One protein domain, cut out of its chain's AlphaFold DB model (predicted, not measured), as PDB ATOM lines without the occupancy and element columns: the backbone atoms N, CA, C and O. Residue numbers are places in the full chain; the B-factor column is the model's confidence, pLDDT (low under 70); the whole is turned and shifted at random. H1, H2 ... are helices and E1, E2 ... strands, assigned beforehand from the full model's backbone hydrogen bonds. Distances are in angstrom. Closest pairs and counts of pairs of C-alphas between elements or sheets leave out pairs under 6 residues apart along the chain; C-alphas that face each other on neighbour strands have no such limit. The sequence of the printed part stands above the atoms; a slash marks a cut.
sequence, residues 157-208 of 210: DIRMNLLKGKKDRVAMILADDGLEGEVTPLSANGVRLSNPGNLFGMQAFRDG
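Overview. This is residues 157 to 208 of the 210 residues of an uncharacterized protein of Magnetococcales bacterium (UniProt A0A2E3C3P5). A small three-stranded antiparallel sheet, E1, E3 and E2, has one helix, H1, over one of its faces, running along the long strand E3. After E3 the chain passes on to the short helix H2, which lies off the sheet beyond the E1 edge and comes close to H1. The printed part has 52 residues with two named helices and three named strands, in the order E1, H1, E2, E3, H2, and its class is mixed, helices and strands. The sheet's order is E1, E3, E2. The whole is compact, with a radius of gyration of the C-alphas of 10.0 A, and its C-alphas span 27 by 23 by 15 A.

Along the chain. E3, the longest strand, covers residues 187 to 193 and measures 13.9 A from first to last C-alpha. E1 covers residues 157 to 159, 7.0 A, and begins with C-alpha 157 at (48.207, 18.251, -35.656). E2 covers residues 181 to 184, 8.9 A. H1, the longest helix, covers residues 167 to 176, 14.3 A, and begins with C-alpha 167 at (42.116, 18.738, -49.725). H2 covers residues 203 to 206, 5.1 A, and ends with C-alpha 206 at (44.567, 2.755, -42.090).

Arrangement. E3 is the inner strand, and E1 and E2 are edge strands. E1 and E3 are antiparallel at 135 degrees between their directions, with N 158 and O 191 within hydrogen-bond range at 2.8 A. E2 and E3 form a hairpin, antiparallel at 146 degrees, with N 192 and O 182 at 2.8 A and N 184 and O 190 at 2.9 A, both within hydrogen-bond range. Together E1, H1 and E2 make a split strand-helix-strand unit, two strands of one sheet with a helix between them along the chain and another strand, E3, between them in the sheet; its crossover is right-handed. H1 is on the sheet at a height over the sheet of 9.6 A. It lies over E3 and runs along the strands, at 8 degrees to E3 on the local plane, which is fitted to 6 C-alphas, only just enough. The closest C-alphas of H1 and E3 are those of Lys 167 and Asn 189, 7.5 A apart. H2 is not on the sheet, and it is apart from E1 and from E2. H1 and H2 are close but not clearly touching; their closest C-alphas are those of Leu 174 and Ala 204, 6.9 A apart. In H1 every O i to N i+4 pair is within hydrogen-bond range, and H2, with 4 residues, is too short for such a pair, but its 1 pair of O i and N i+3 is within range.

Size, cuts and confidence. The two C-alphas farthest apart are those of Leu 186 and Gly 201, 26.9 A. The printed part has no cut. The links from H1 to E2 and from E2 to E3 are tight, those from E1 to H1 and from E3 to H2 are short, and no link is long. The mean pLDDT of the printed part of this model is 86.6, and no printed residue is under 70.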
ATOM      1  N   ASP A 157      48.206  17.891 -34.241       93.44
ATOM      2  CA  ASP A 157      48.207  18.251 -35.656       93.44
ATOM      3  C   ASP A 157      48.464  16.992 -36.514       93.44
ATOM      4  O   ASP A 157      49.420  16.249 -36.282       93.44
ATOM      5  N   ILE A 158      47.619  16.747 -37.519       92.00
ATOM      6  CA  ILE A 158      47.772  15.673 -38.517       92.00
ATOM      7  C   ILE A 158      48.083  16.258 -39.895       92.00
ATOM      8  O   ILE A 158      47.762  17.413 -40.179       92.00
ATOM      9  N   ARG A 159      48.684  15.467 -40.790       92.94
ATOM     10  CA  ARG A 159      49.022  15.910 -42.151       92.94
ATOM     11  C   ARG A 159      48.211  15.144 -43.184       92.94
ATOM     12  O   ARG A 159      48.499  13.984 -43.440       92.94
ATOM     13  N   MET A 160      47.325  15.832 -43.895       89.81
ATOM     14  CA  MET A 160      46.573  15.247 -45.008       89.81
ATOM     15  C   MET A 160      47.502  14.666 -46.087       89.81
ATOM     16  O   MET A 160      48.435  15.323 -46.562       89.81
ATOM     17  N   ASN A 161      47.214  13.442 -46.524       91.44
ATOM     18  CA  ASN A 161      47.913  12.780 -47.613       91.44
ATOM     19  C   ASN A 161      47.297  13.149 -48.970       91.44
ATOM     20  O   ASN A 161      46.428  12.454 -49.505       91.44
ATOM     21  N   LEU A 162      47.810  14.224 -49.566       88.88
ATOM     22  CA  LEU A 162      47.327  14.714 -50.858       88.88
ATOM     23  C   LEU A 162      47.619  13.779 -52.048       88.88
ATOM     24  O   LEU A 162      47.051  13.967 -53.122       88.88
ATOM     25  N   LEU A 163      48.453  12.745 -51.873       90.75
ATOM     26  CA  LEU A 163      48.652  11.715 -52.902       90.75
ATOM     27  C   LEU A 163      47.428  10.799 -53.047       90.75
ATOM     28  O   LEU A 163      47.265  10.165 -54.086       90.75
ATOM     29  N   LYS A 164      46.570  10.722 -52.020       86.44
ATOM     30  CA  LYS A 164      45.354   9.892 -52.020       86.44
ATOM     31  C   LYS A 164      44.062  10.679 -52.256       86.44
ATOM     32  O   LYS A 164      43.016  10.073 -52.478       86.44
ATOM     33  N   GLY A 165      44.110  12.011 -52.261       81.12
ATOM     34  CA  GLY A 165      42.932  12.835 -52.513       81.12
ATOM     35  C   GLY A 165      43.209  14.336 -52.496       81.12
ATOM     36  O   GLY A 165      44.227  14.796 -51.993       81.12
ATOM     37  N   LYS A 166      42.272  15.116 -53.044       81.62
ATOM     38  CA  LYS A 166      42.286  16.582 -52.919       81.62
ATOM     39  C   LYS A 166      41.887  16.996 -51.501       81.62
ATOM     40  O   LYS A 166      41.119  16.285 -50.858       81.62
ATOM     41  N   LYS A 167      42.350  18.173 -51.065       78.69
ATOM     42  CA  LYS A 167      42.116  18.738 -49.725       78.69
ATOM     43  C   LYS A 167      40.661  18.617 -49.260       78.69
ATOM     44  O   LYS A 167      40.421  18.018 -48.222       78.69
ATOM     45  N   ASP A 168      39.708  19.089 -50.063       81.25
ATOM     46  CA  ASP A 168      38.283  19.094 -49.691       81.25
ATOM     47  C   ASP A 168      37.727  17.680 -49.494       81.25
ATOM     48  O   ASP A 168      36.945  17.427 -48.584       81.25
ATOM     49  N   ARG A 169      38.188  16.727 -50.311       78.94
ATOM     50  CA  ARG A 169      37.791  15.322 -50.194       78.94
ATOM     51  C   ARG A 169      38.373  14.683 -48.937       78.94
ATOM     52  O   ARG A 169      37.673  13.923 -48.283       78.94
ATOM     53  N   VAL A 170      39.636  14.969 -48.614       77.44
ATOM     54  CA  VAL A 170      40.258  14.457 -47.385       77.44
ATOM     55  C   VAL A 170      39.564  15.056 -46.164       77.44
ATOM     56  O   VAL A 170      39.180  14.302 -45.283       77.44
ATOM     57  N   ALA A 171      39.314  16.366 -46.146       78.75
ATOM     58  CA  ALA A 171      38.599  17.031 -45.056       78.75
ATOM     59  C   ALA A 171      37.189  16.456 -44.839       78.75
ATOM     60  O   ALA A 171      36.809  16.205 -43.701       78.75
ATOM     61  N   MET A 172      36.448  16.180 -45.917       80.06
ATOM     62  CA  MET A 172      35.129  15.546 -45.831       80.06
ATOM     63  C   MET A 172      35.204  14.136 -45.230       80.06
ATOM     64  O   MET A 172      34.430  13.821 -44.339       80.06
ATOM     65  N   ILE A 173      36.174  13.312 -45.648       75.38
ATOM     66  CA  ILE A 173      36.349  11.957 -45.096       75.38
ATOM     67  C   ILE A 173      36.768  12.003 -43.620       75.38
ATOM     68  O   ILE A 173      36.320  11.182 -42.827       75.38
ATOM     69  N   LEU A 174      37.614  12.962 -43.233       79.25
ATOM     70  CA  LEU A 174      37.969  13.159 -41.826       79.25
ATOM     71  C   LEU A 174      36.732  13.526 -40.996       79.25
ATOM     72  O   LEU A 174      36.548  12.963 -39.920       79.25
ATOM     73  N   ALA A 175      35.865  14.402 -41.514       81.69
ATOM     74  CA  ALA A 175      34.610  14.760 -40.859       81.69
ATOM     75  C   ALA A 175      33.641  13.566 -40.754       81.69
ATOM     76  O   ALA A 175      33.020  13.387 -39.708       81.69
ATOM     77  N   ASP A 176      33.562  12.716 -41.784       83.38
ATOM     78  CA  ASP A 176      32.773  11.474 -41.758       83.38
ATOM     79  C   ASP A 176      33.285  10.483 -40.692       83.38
ATOM     80  O   ASP A 176      32.490   9.821 -40.024       83.38
ATOM     81  N   ASP A 177      34.603  10.428 -40.472       79.94
ATOM     82  CA  ASP A 177      35.242   9.668 -39.384       79.94
ATOM     83  C   ASP A 177      35.113  10.367 -38.005       79.94
ATOM     84  O   ASP A 177      35.646   9.887 -36.999       79.94
ATOM     85  N   GLY A 178      34.387  11.490 -37.935       83.56
ATOM     86  CA  GLY A 178      34.110  12.246 -36.712       83.56
ATOM     87  C   GLY A 178      35.271  13.113 -36.223       83.56
ATOM     88  O   GLY A 178      35.271  13.527 -35.062       83.56
ATOM     89  N   LEU A 179      36.276  13.372 -37.064       85.00
ATOM     90  CA  LEU A 179      37.366  14.290 -36.749       85.00
ATOM     91  C   LEU A 179      36.969  15.728 -37.062       85.00
ATOM     92  O   LEU A 179      36.588  16.065 -38.181       85.00
ATOM     93  N   GLU A 180      37.154  16.588 -36.072       86.38
ATOM     94  CA  GLU A 180      36.958  18.023 -36.187       86.38
ATOM     95  C   GLU A 180      38.303  18.730 -36.048       86.38
ATOM     96  O   GLU A 180      39.169  18.338 -35.257       86.38
ATOM     97  N   GLY A 181      38.498  19.781 -36.836       87.25
ATOM     98  CA  GLY A 181      39.735  20.535 -36.804       87.25
ATOM     99  C   GLY A 181      39.806  21.634 -37.845       87.25
ATOM    100  O   GLY A 181      38.992  21.721 -38.764       87.25
ATOM    101  N   GLU A 182      40.832  22.460 -37.704       89.50
ATOM    102  CA  GLU A 182      41.093  23.597 -38.579       89.50
ATOM    103  C   GLU A 182      42.446  23.442 -39.266       89.50
ATOM    104  O   GLU A 182      43.336  22.738 -38.794       89.50
ATOM    105  N   VAL A 183      42.626  24.103 -40.407       90.12
ATOM    106  CA  VAL A 183      43.911  24.082 -41.112       90.12
ATOM    107  C   VAL A 183      44.984  24.719 -40.230       90.12
ATOM    108  O   VAL A 183      44.774  25.783 -39.655       90.12
ATOM    109  N   THR A 184      46.154  24.086 -40.142       93.50
ATOM    110  CA  THR A 184      47.244  24.632 -39.322       93.50
ATOM    111  C   THR A 184      47.719  25.989 -39.859       93.50
ATOM    112  O   THR A 184      47.807  26.152 -41.079       93.50
ATOM    113  N   PRO A 185      48.129  26.941 -38.996       92.06
ATOM    114  CA  PRO A 185      48.504  28.291 -39.432       92.06
ATOM    115  C   PRO A 185      49.679  28.343 -40.418       92.06
ATOM    116  O   PRO A 185      49.765  29.252 -41.237       92.06
ATOM    117  N   LEU A 186      50.596  27.373 -40.334       92.75
ATOM    118  CA  LEU A 186      51.847  27.362 -41.103       92.75
ATOM    119  C   LEU A 186      51.826  26.411 -42.306       92.75
ATOM    120  O   LEU A 186      52.726  26.464 -43.142       92.75
ATOM    121  N   SER A 187      50.833  25.524 -42.409       91.88
ATOM    122  CA  SER A 187      50.752  24.541 -43.491       91.88
ATOM    123  C   SER A 187      49.315  24.299 -43.925       91.88
ATOM    124  O   SER A 187      48.482  23.813 -43.162       91.88
ATOM    125  N   ALA A 188      49.047  24.530 -45.211       88.25
ATOM    126  CA  ALA A 188      47.740  24.278 -45.814       88.25
ATOM    127  C   ALA A 188      47.341  22.788 -45.839       88.25
ATOM    128  O   ALA A 188      46.171  22.485 -46.095       88.25
ATOM    129  N   ASN A 189      48.307  21.893 -45.586       90.56
ATOM    130  CA  ASN A 189      48.142  20.441 -45.569       90.56
ATOM    131  C   ASN A 189      48.011  19.875 -44.146       90.56
ATOM    132  O   ASN A 189      47.716  18.690 -43.993       90.56
ATOM    133  N   GLY A 190      48.273  20.689 -43.122       92.38
ATOM    134  CA  GLY A 190      48.090  20.306 -41.729       92.38
ATOM    135  C   GLY A 190      46.665  20.588 -41.267       92.38
ATOM    136  O   GLY A 190      46.078  21.594 -41.669       92.38
ATOM    137  N   VAL A 191      46.134  19.729 -40.403       91.12
ATOM    138  CA  VAL A 191      44.873  19.939 -39.684       91.12
ATOM    139  C   VAL A 191      45.147  19.813 -38.191       91.12
ATOM    140  O   VAL A 191      45.657  18.785 -37.749       91.12
ATOM    141  N   ARG A 192      44.812  20.849 -37.428       93.38
ATOM    142  CA  ARG A 192      44.815  20.855 -35.967       93.38
ATOM    143  C   ARG A 192      43.489  20.324 -35.461       93.38
ATOM    144  O   ARG A 192      42.457  20.937 -35.712       93.38
ATOM    145  N   LEU A 193      43.524  19.202 -34.756       92.69
ATOM    146  CA  LEU A 193      42.329  18.531 -34.261       92.69
ATOM    147  C   LEU A 193      41.825  19.169 -32.965       92.69
ATOM    148  O   LEU A 193      42.605  19.393 -32.038       92.69
ATOM    149  N   SER A 194      40.514  19.393 -32.875       89.75
ATOM    150  CA  SER A 194      39.833  19.819 -31.644       89.75
ATOM    151  C   SER A 194      39.427  18.630 -30.766       89.75
ATOM    152  O   SER A 194      39.335  18.759 -29.546       89.75
ATOM    153  N   ASN A 195      39.230  17.452 -31.366       86.00
ATOM    154  CA  ASN A 195      38.764  16.240 -30.694       86.00
ATOM    155  C   ASN A 195      39.663  15.009 -30.969       86.00
ATOM    156  O   ASN A 195      39.167  13.968 -31.409       86.00
ATOM    157  N   PRO A 196      40.984  15.073 -30.701       79.19
ATOM    158  CA  PRO A 196      41.899  13.980 -31.019       79.19
ATOM    159  C   PRO A 196      41.517  12.694 -30.266       79.19
ATOM    160  O   PRO A 196      41.706  12.559 -29.057       79.19
ATOM    161  N   GLY A 197      40.927  11.749 -31.001       81.12
ATOM    162  CA  GLY A 197      40.572  10.415 -30.527       81.12
ATOM    163  C   GLY A 197      41.706   9.408 -30.730       81.12
ATOM    164  O   GLY A 197      42.880   9.754 -30.845       81.12
ATOM    165  N   ASN A 198      41.361   8.121 -30.820       84.75
ATOM    166  CA  ASN A 198      42.327   7.090 -31.204       84.75
ATOM    167  C   ASN A 198      42.568   7.116 -32.724       84.75
ATOM    168  O   ASN A 198      42.014   6.291 -33.451       84.75
ATOM    169  N   LEU A 199      43.406   8.049 -33.182       88.19
ATOM    170  CA  LEU A 199      43.701   8.259 -34.604       88.19
ATOM    171  C   LEU A 199      44.164   6.980 -35.310       88.19
ATOM    172  O   LEU A 199      43.669   6.639 -36.375       88.19
ATOM    173  N   PHE A 200      45.037   6.202 -34.668       85.94
ATOM    174  CA  PHE A 200      45.545   4.937 -35.211       85.94
ATOM    175  C   PHE A 200      44.465   3.854 -35.370       85.94
ATOM    176  O   PHE A 200      44.643   2.882 -36.106       85.94
ATOM    177  N   GLY A 201      43.346   3.992 -34.655       85.31
ATOM    178  CA  GLY A 201      42.197   3.103 -34.762       85.31
ATOM    179  C   GLY A 201      41.279   3.420 -35.942       85.31
ATOM    180  O   GLY A 201      40.523   2.530 -36.333       85.31
ATOM    181  N   MET A 202      41.355   4.634 -36.493       87.62
ATOM    182  CA  MET A 202      40.442   5.146 -37.519       87.62
ATOM    183  C   MET A 202      40.700   4.528 -38.889       87.62
ATOM    184  O   MET A 202      41.827   4.141 -39.220       87.62
ATOM    185  N   GLN A 203      39.647   4.454 -39.702       86.62
ATOM    186  CA  GLN A 203      39.740   3.906 -41.047       86.62
ATOM    187  C   GLN A 203      40.548   4.838 -41.955       86.62
ATOM    188  O   GLN A 203      41.449   4.365 -42.643       86.62
ATOM    189  N   ALA A 204      40.349   6.157 -41.857       87.19
ATOM    190  CA  ALA A 204      41.141   7.136 -42.597       87.19
ATOM    191  C   ALA A 204      42.658   7.024 -42.341       87.19
ATOM    192  O   ALA A 204      43.447   7.176 -43.277       87.19
ATOM    193  N   PHE A 205      43.084   6.681 -41.118       90.25
ATOM    194  CA  PHE A 205      44.497   6.414 -40.825       90.25
ATOM    195  C   PHE A 205      44.989   5.130 -41.509       90.25
ATOM    196  O   PHE A 205      46.049   5.119 -42.134       90.25
ATOM    197  N   ARG A 206      44.213   4.039 -41.446       90.44
ATOM    198  CA  ARG A 206      44.567   2.755 -42.090       90.44
ATOM    199  C   ARG A 206      44.629   2.864 -43.609       90.44
ATOM    200  O   ARG A 206      45.507   2.272 -44.235       90.44
ATOM    201  N   ASP A 207      43.748   3.673 -44.181       88.94
ATOM    202  CA  ASP A 207      43.736   3.994 -45.603       88.94
ATOM    203  C   ASP A 207      44.801   5.034 -45.965       88.94
ATOM    204  O   ASP A 207      44.958   5.370 -47.138       88.94
ATOM    205  N   GLY A 208      45.590   5.515 -45.000       89.69
ATOM    206  CA  GLY A 208      46.703   6.439 -45.190       89.69
ATOM    207  C   GLY A 208      46.275   7.796 -45.739       89.69
ATOM    208  O   GLY A 208      46.989   8.351 -46.575       89.69
TER     209      GLY A 208